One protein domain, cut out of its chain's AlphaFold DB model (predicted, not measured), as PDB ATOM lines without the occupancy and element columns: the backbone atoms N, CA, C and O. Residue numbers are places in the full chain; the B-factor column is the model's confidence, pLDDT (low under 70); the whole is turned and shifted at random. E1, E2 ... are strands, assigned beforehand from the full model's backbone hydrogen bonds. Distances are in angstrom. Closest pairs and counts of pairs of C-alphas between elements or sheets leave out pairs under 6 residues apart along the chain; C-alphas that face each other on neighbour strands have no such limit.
ATOM      1  N   LEU A 188     176.795 208.536 181.719       92.50
ATOM      2  CA  LEU A 188     177.681 209.078 182.743       92.50
ATOM      3  C   LEU A 188     178.454 210.282 182.211       92.50
ATOM      4  O   LEU A 188     179.007 210.254 181.114       92.50
ATOM      5  N   GLU A 189     178.603 211.305 183.048       91.69
ATOM      6  CA  GLU A 189     179.464 212.454 182.779       91.69
ATOM      7  C   GLU A 189     180.598 212.565 183.802       91.69
ATOM      8  O   GLU A 189     180.427 212.307 185.000       91.69
ATOM      9  N   ILE A 190     181.771 212.985 183.320       90.31
ATOM     10  CA  ILE A 190     182.904 213.362 184.165       90.31
ATOM     11  C   ILE A 190     182.795 214.858 184.447       90.31
ATOM     12  O   ILE A 190     182.774 215.675 183.527       90.31
ATOM     13  N   ILE A 191     182.780 215.221 185.722       89.94
ATOM     14  CA  ILE A 191     182.835 216.608 186.175       89.94
ATOM     15  C   ILE A 191     184.113 216.857 186.966       89.94
ATOM     16  O   ILE A 191     184.704 215.927 187.517       89.94
ATOM     17  N   GLN A 192     184.513 218.129 187.049       88.38
ATOM     18  CA  GLN A 192     185.705 218.548 187.799       88.38
ATOM     19  C   GLN A 192     186.958 217.776 187.361       88.38
ATOM     20  O   GLN A 192     187.745 217.333 188.190       88.38
ATOM     21  N   PHE A 193     187.098 217.557 186.050       89.31
ATOM     22  CA  PHE A 193     188.280 216.911 185.505       89.31
ATOM     23  C   PHE A 193     189.477 217.847 185.643       89.31
ATOM     24  O   PHE A 193     189.507 218.921 185.042       89.31
ATOM     25  N   GLU A 194     190.468 217.407 186.401       91.44
ATOM     26  CA  GLU A 194     191.709 218.127 186.616       91.44
ATOM     27  C   GLU A 194     192.871 217.167 186.377       91.44
ATOM     28  O   GLU A 194     192.923 216.071 186.936       91.44
ATOM     29  N   ALA A 195     193.814 217.581 185.540       91.00
ATOM     30  CA  ALA A 195     195.056 216.861 185.307       91.00
ATOM     31  C   ALA A 195     196.238 217.754 185.681       91.00
ATOM     32  O   ALA A 195     196.255 218.932 185.310       91.00
ATOM     33  N   PHE A 196     197.201 217.178 186.393       90.12
ATOM     34  CA  PHE A 196     198.406 217.850 186.867       90.12
ATOM     35  C   PHE A 196     199.637 216.988 186.589       90.12
ATOM     36  O   PHE A 196     199.582 215.769 186.778       90.12
ATOM     37  N   ASP A 197     200.731 217.617 186.170       88.56
ATOM     38  CA  ASP A 197     202.075 217.081 186.410       88.56
ATOM     39  C   ASP A 197     202.630 217.686 187.722       88.56
ATOM     40  O   ASP A 197     201.864 218.224 188.530       88.56
ATOM     41  N   ASP A 198     203.934 217.567 187.976       86.38
ATOM     42  CA  ASP A 198     204.553 218.084 189.205       86.38
ATOM     43  C   ASP A 198     204.543 219.631 189.299       86.38
ATOM     44  O   ASP A 198     204.640 220.175 190.402       86.38
ATOM     45  N   GLU A 199     204.419 220.346 188.176       86.56
ATOM     46  CA  GLU A 199     204.589 221.805 188.078       86.56
ATOM     47  C   GLU A 199     203.401 222.540 187.419       86.56
ATOM     48  O   GLU A 199     203.206 223.730 187.665       86.56
ATOM     49  N   ASN A 200     202.576 221.848 186.629       88.75
ATOM     50  CA  ASN A 200     201.613 222.426 185.696       88.75
ATOM     51  C   ASN A 200     200.211 221.822 185.841       88.75
ATOM     52  O   ASN A 200     200.015 220.613 185.997       88.75
ATOM     53  N   ALA A 201     199.200 222.676 185.672       91.50
ATOM     54  CA  ALA A 201     197.816 222.268 185.473       91.50
ATOM     55  C   ALA A 201     197.584 221.922 183.992       91.50
ATOM     56  O   ALA A 201     197.184 222.762 183.192       91.50
ATOM     57  N   LEU A 202     197.791 220.659 183.619       89.75
ATOM     58  CA  LEU A 202     197.689 220.169 182.233       89.75
ATOM     59  C   LEU A 202     196.320 220.414 181.563       89.75
ATOM     60  O   LEU A 202     196.204 220.387 180.336       89.75
ATOM     61  N   HIS A 203     195.278 220.629 182.364       87.31
ATOM     62  CA  HIS A 203     193.914 220.910 181.919       87.31
ATOM     63  C   HIS A 203     193.636 222.404 181.648       87.31
ATOM     64  O   HIS A 203     192.593 222.729 181.076       87.31
ATOM     65  N   ASP A 204     194.540 223.311 182.037       90.56
ATOM     66  CA  ASP A 204     194.364 224.754 181.875       90.56
ATOM     67  C   ASP A 204     194.770 225.219 180.470       90.56
ATOM     68  O   ASP A 204     195.912 225.584 180.203       90.56
ATOM     69  N   TRP A 205     193.803 225.226 179.554       87.69
ATOM     70  CA  TRP A 205     193.979 225.721 178.185       87.69
ATOM     71  C   TRP A 205     194.127 227.247 178.089       87.69
ATOM     72  O   TRP A 205     194.329 227.768 176.990       87.69
ATOM     73  N   THR A 206     193.970 227.972 179.202       91.06
ATOM     74  CA  THR A 206     194.119 229.432 179.244       91.06
ATOM     75  C   THR A 206     195.542 229.875 179.568       91.06
ATOM     76  O   THR A 206     195.859 231.054 179.383       91.06
ATOM     77  N   ASP A 207     196.404 228.946 179.986       91.00
ATOM     78  CA  ASP A 207     197.831 229.194 180.139       91.00
ATOM     79  C   ASP A 207     198.486 229.459 178.769       91.00
ATOM     80  O   ASP A 207     198.172 228.819 177.763       91.00
ATOM     81  N   ALA A 208     199.400 230.429 178.722       91.06
ATOM     82  CA  ALA A 208     200.107 230.799 177.501       91.06
ATOM     83  C   ALA A 208     201.049 229.691 177.001       91.06
ATOM     84  O   ALA A 208     201.331 229.640 175.802       91.06
ATOM     85  N   ASP A 209     201.505 228.819 177.902       87.12
ATOM     86  CA  ASP A 209     202.390 227.696 177.600       87.12
ATOM     87  C   ASP A 209     201.612 226.405 177.268       87.12
ATOM     88  O   ASP A 209     202.214 225.374 176.956       87.12
ATOM     89  N   TRP A 210     200.272 226.448 177.266       87.00
ATOM     90  CA  TRP A 210     199.441 225.314 176.866       87.00
ATOM     91  C   TRP A 210     199.438 225.110 175.333       87.00
ATOM     92  O   TRP A 210     199.273 226.067 174.569       87.00
ATOM     93  N   PRO A 211     199.524 223.864 174.826       86.12
ATOM     94  CA  PRO A 211     199.670 222.615 175.573       86.12
ATOM     95  C   PRO A 211     201.101 222.402 176.080       86.12
ATOM     96  O   PRO A 211     202.066 222.565 175.331       86.12
ATOM     97  N   PHE A 212     201.218 221.947 177.329       83.81
ATOM     98  CA  PHE A 212     202.505 221.712 177.982       83.81
ATOM     99  C   PHE A 212     203.294 220.554 177.351       83.81
ATOM    100  O   PHE A 212     202.740 219.549 176.890       83.81
ATOM    101  N   HIS A 213     204.620 220.684 177.368       81.00
ATOM    102  CA  HIS A 213     205.534 219.608 177.003       81.00
ATOM    103  C   HIS A 213     205.748 218.672 178.192       81.00
ATOM    104  O   HIS A 213     206.421 219.038 179.145       81.00
ATOM    105  N   ILE A 214     205.227 217.452 178.092       78.25
ATOM    106  CA  ILE A 214     205.376 216.429 179.133       78.25
ATOM    107  C   ILE A 214     206.650 215.622 178.871       78.25
ATOM    108  O   ILE A 214     206.865 215.144 177.747       78.25
ATOM    109  N   GLN A 215     207.502 215.455 179.885       74.50
ATOM    110  CA  GLN A 215     208.706 214.639 179.753       74.50
ATOM    111  C   GLN A 215     208.386 213.143 179.836       74.50
ATOM    112  O   GLN A 215     207.395 212.695 180.414       74.50
ATOM    113  N   SER A 216     209.258 212.315 179.257       73.69
ATOM    114  CA  SER A 216     209.139 210.866 179.423       73.69
ATOM    115  C   SER A 216     209.314 210.482 180.894       73.69
ATOM    116  O   SER A 216     210.300 210.889 181.505       73.69
ATOM    117  N   ASN A 217     208.444 209.606 181.403       78.25
ATOM    118  CA  ASN A 217     208.433 209.097 182.784       78.25
ATOM    119  C   ASN A 217     207.994 210.097 183.870       78.25
ATOM    120  O   ASN A 217     208.201 209.812 185.049       78.25
ATOM    121  N   GLU A 218     207.364 211.217 183.514       82.06
ATOM    122  CA  GLU A 218     206.660 212.048 184.498       82.06
ATOM    123  C   GLU A 218     205.355 211.387 184.955       82.06
ATOM    124  O   GLU A 218     204.663 210.714 184.184       82.06
ATOM    125  N   SER A 219     205.040 211.556 186.240       85.75
ATOM    126  CA  SER A 219     203.772 211.101 186.803       85.75
ATOM    127  C   SER A 219     202.714 212.169 186.584       85.75
ATOM    128  O   SER A 219     202.936 213.338 186.871       85.75
ATOM    129  N   ILE A 220     201.549 211.753 186.099       88.19
ATOM    130  CA  ILE A 220     200.400 212.634 185.917       88.19
ATOM    131  C   ILE A 220     199.340 212.217 186.925       88.19
ATOM    132  O   ILE A 220     198.936 211.052 186.967       88.19
ATOM    133  N   THR A 221     198.890 213.170 187.730       89.75
ATOM    134  CA  THR A 221     197.768 212.980 188.649       89.75
ATOM    135  C   THR A 221     196.500 213.473 187.974       89.75
ATOM    136  O   THR A 221     196.435 214.614 187.523       89.75
ATOM    137  N   VAL A 222     195.488 212.608 187.906       88.81
ATOM    138  CA  VAL A 222     194.178 212.935 187.337       88.81
ATOM    139  C   VAL A 222     193.127 212.824 188.429       88.81
ATOM    140  O   VAL A 222     192.969 211.763 189.032       88.81
ATOM    141  N   ASN A 223     192.399 213.913 188.648       89.06
ATOM    142  CA  ASN A 223     191.254 213.994 189.539       89.06
ATOM    143  C   ASN A 223     189.983 214.235 188.720       89.06
ATOM    144  O   ASN A 223     190.005 214.855 187.659       89.06
ATOM    145  N   GLY A 224     188.863 213.729 189.220       88.06
ATOM    146  CA  GLY A 224     187.556 213.917 188.610       88.06
ATOM    147  C   GLY A 224     186.476 213.214 189.411       88.06
ATOM    148  O   GLY A 224     186.756 212.334 190.228       88.06
ATOM    149  N   GLN A 225     185.231 213.603 189.175       89.19
ATOM    150  CA  GLN A 225     184.057 212.935 189.722       89.19
ATOM    151  C   GLN A 225     183.187 212.435 188.578       89.19
ATOM    152  O   GLN A 225     183.113 213.074 187.531       89.19
ATOM    153  N   VAL A 226     182.506 211.310 188.786       91.12
ATOM    154  CA  VAL A 226     181.582 210.748 187.798       91.12
ATOM    155  C   VAL A 226     180.185 210.680 188.379       91.12
ATOM    156  O   VAL A 226     179.991 210.272 189.527       91.12
ATOM    157  N   ARG A 227     179.212 211.112 187.584       92.75
ATOM    158  CA  ARG A 227     177.792 211.133 187.935       92.75
ATOM    159  C   ARG A 227     176.939 210.830 186.710       92.75
ATOM    160  O   ARG A 227     177.448 210.885 185.596       92.75
ATOM    161  N   PHE A 228     175.656 210.563 186.921       93.12
ATOM    162  CA  PHE A 228     174.696 210.447 185.821       93.12
ATOM    163  C   PHE A 228     174.535 211.776 185.082       93.12
ATOM    164  O   PHE A 228     174.491 212.843 185.714       93.12
ATOM    165  N   GLN A 229     174.452 211.715 183.756       91.25
ATOM    166  CA  GLN A 229     174.436 212.898 182.911       91.25
ATOM    167  C   GLN A 229     173.238 213.797 183.234       91.25
ATOM    168  O   GLN A 229     172.078 213.393 183.295       91.25
ATOM    169  N   GLY A 230     173.515 215.074 183.511       87.56
ATOM    170  CA  GLY A 230     172.459 216.042 183.809       87.56
ATOM    171  C   GLY A 230     171.677 215.749 185.098       87.56
ATOM    172  O   GLY A 230     170.635 216.373 185.326       87.56
ATOM    173  N   VAL A 231     172.153 214.844 185.963       88.44
ATOM    174  CA  VAL A 231     171.574 214.580 187.287       88.44
ATOM    175  C   VAL A 231     172.510 215.127 188.361       88.44
ATOM    176  O   VAL A 231     173.534 214.546 188.719       88.44
ATOM    177  N   SER A 232     172.142 216.274 188.930       87.12
ATOM    178  CA  SER A 232     172.946 216.889 189.987       87.12
ATOM    179  C   SER A 232     173.028 215.991 191.228       87.12
ATOM    180  O   SER A 232     172.027 215.428 191.672       87.12
ATOM    181  N   ASN A 233     174.226 215.901 191.813       85.75
ATOM    182  CA  ASN A 233     174.523 215.192 193.062       85.75
ATOM    183  C   ASN A 233     174.198 213.680 193.083       85.75
ATOM    184  O   ASN A 233     174.095 213.112 194.168       85.75
ATOM    185  N   ASN A 234     174.065 213.018 191.926       88.88
ATOM    186  CA  ASN A 234     173.939 211.557 191.832       88.88
ATOM    187  C   ASN A 234     175.226 210.944 191.278       88.88
ATOM    188  O   ASN A 234     175.356 210.700 190.081       88.88
ATOM    189  N   PHE A 235     176.193 210.745 192.168       90.19
ATOM    190  CA  PHE A 235     177.486 210.160 191.836       90.19
ATOM    191  C   PHE A 235     177.400 208.640 191.765       90.19
ATOM    192  O   PHE A 235     176.653 208.025 192.530       90.19
ATOM    193  N   ILE A 236     178.204 208.049 190.886       90.00
ATOM    194  CA  ILE A 236     178.362 206.597 190.857       90.00
ATOM    195  C   ILE A 236     179.125 206.119 192.097       90.00
ATOM    196  O   ILE A 236     180.016 206.802 192.613       90.00
ATOM    197  N   LEU A 237     178.774 204.936 192.582       86.38
ATOM    198  CA  LEU A 237     179.479 204.260 193.663       86.38
ATOM    199  C   LEU A 237     180.764 203.595 193.140       86.38
ATOM    200  O   LEU A 237     180.895 203.348 191.935       86.38
ATOM    201  N   PRO A 238     181.720 203.265 194.031       82.06
ATOM    202  CA  PRO A 238     182.823 202.383 193.670       82.06
ATOM    203  C   PRO A 238     182.305 201.101 193.000       82.06
ATOM    204  O   PRO A 238     181.258 200.582 193.380       82.06
ATOM    205  N   ASP A 239     183.039 200.619 191.997       83.62
ATOM    206  CA  ASP A 239     182.752 199.406 191.213       83.62
ATOM    207  C   ASP A 239     181.523 199.449 190.279       83.62
ATOM    208  O   ASP A 239     181.312 198.497 189.528       83.62
ATOM    209  N   GLN A 240     180.762 200.550 190.232       84.81
ATOM    210  CA  GLN A 240     179.646 200.706 189.282       84.81
ATOM    211  C   GLN A 240     180.087 201.105 187.866       84.81
ATOM    212  O   GLN A 240     179.393 200.815 186.897       84.81
ATOM    213  N   ALA A 241     181.250 201.743 187.721       81.25
ATOM    214  CA  ALA A 241     181.813 202.060 186.414       81.25
ATOM    215  C   ALA A 241     183.335 201.938 186.414       81.25
ATOM    216  O   ALA A 241     183.999 201.997 187.452       81.25
ATOM    217  N   ARG A 242     183.901 201.811 185.211       81.75
ATOM    218  CA  ARG A 242     185.345 201.809 184.993       81.75
ATOM    219  C   ARG A 242     185.721 202.990 184.117       81.75
ATOM    220  O   ARG A 242     185.287 203.081 182.975       81.75
ATOM    221  N   ILE A 243     186.558 203.865 184.655       76.56
ATOM    222  CA  ILE A 243     187.057 205.037 183.940       76.56
ATOM    223  C   ILE A 243     188.415 204.673 183.343       76.56
ATOM    224  O   ILE A 243     189.308 204.205 184.051       76.56
ATOM    225  N   GLU A 244     188.570 204.883 182.040       82.50
ATOM    226  CA  GLU A 244     189.856 204.789 181.355       82.50
ATOM    227  C   GLU A 244     190.277 206.193 180.918       82.50
ATOM    228  O   GLU A 244     189.598 206.832 180.116       82.50
ATOM    229  N   VAL A 245     191.409 206.676 181.431       75.62
ATOM    230  CA  VAL A 245     191.996 207.946 180.993       75.62
ATOM    231  C   VAL A 245     193.076 207.644 179.961       75.62
ATOM    232  O   VAL A 245     194.081 207.005 180.273       75.62
ATOM    233  N   LYS A 246     192.871 208.100 178.722       79.25
ATOM    234  CA  LYS A 246     193.859 207.987 177.641       79.25
ATOM    235  C   LYS A 246     194.558 209.318 177.448       79.25
ATOM    236  O   LYS A 246     193.939 210.302 177.061       79.25
ATOM    237  N   LEU A 247     195.863 209.316 177.678       73.06
ATOM    238  CA  LEU A 247     196.728 210.456 177.416       73.06
ATOM    239  C   LEU A 247     197.453 210.213 176.095       73.06
ATOM    240  O   LEU A 247     198.134 209.200 175.930       73.06
ATOM    241  N   GLN A 248     197.294 211.132 175.146       74.62
ATOM    242  CA  GLN A 248     197.992 211.086 173.868       74.62
ATOM    243  C   GLN A 248     198.879 212.320 173.729       74.62
ATOM    244  O   GLN A 248     198.391 213.432 173.546       74.62
ATOM    245  N   ALA A 249     200.193 212.108 173.757       71.62
ATOM    246  CA  ALA A 249     201.141 213.139 173.367       71.62
ATOM    247  C   ALA A 249     201.105 213.310 171.842       71.62
ATOM    248  O   ALA A 249     201.216 212.337 171.089       71.62
ATOM    249  N   VAL A 250     200.961 214.550 171.377       73.62
ATOM    250  CA  VAL A 250     201.088 214.883 169.956       73.62
ATOM    251  C   VAL A 250     202.529 215.332 169.711       73.62
ATOM    252  O   VAL A 250     202.980 216.274 170.366       73.62
ATOM    253  N   PRO A 251     203.274 214.695 168.790       69.81
ATOM    254  CA  PRO A 251     204.614 215.145 168.451       69.81
ATOM    255  C   PRO A 251     204.579 216.604 167.976       69.81
ATOM    256  O   PRO A 251     203.656 216.974 167.238       69.81
TER     257      PRO A 251
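AT A GLANCE: This is residues 188 to 251 of the 266 residues of an uncharacterized protein of uncultured archaeon MedDCM-OCT-S11-C473 (UniProt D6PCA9). What shape is this? It has little regular structure: an antiparallel hairpin, E1 then E2, with a loop, residues 197 to 220, at one end and a tail, residues 229 to 251, folding back from the other. How large? The whole, all strand with 17 of 64 printed residues in named strands, is loose: radius of gyration of the C-alphas 14.1 A, spans 36 by 24 by 20 A.

IN THESE COORDINATES: What comes first? E1, residues 188 to 196, runs 22.9 A from C-alpha 188 at (177.681, 209.078, 182.743) and bends by 58 degrees at residue 192. What follows? E2, residues 221 to 228, runs 23.4 A to C-alpha 228 at (174.696, 210.447, 185.821).

HOW THE PARTS SIT: How do they run? E1 and E2 are antiparallel neighbours, 166 degrees between directions. Which atoms pair? N 189 and O 227 are within hydrogen-bond range, 2.8 A apart.

THE WHOLE: How long? C-alphas 233 and 251, the farthest pair, are 38.9 A apart. Any cut? The printed part has no cut, the link E1 to E2 is long, and residue 251 is under pLDDT 70.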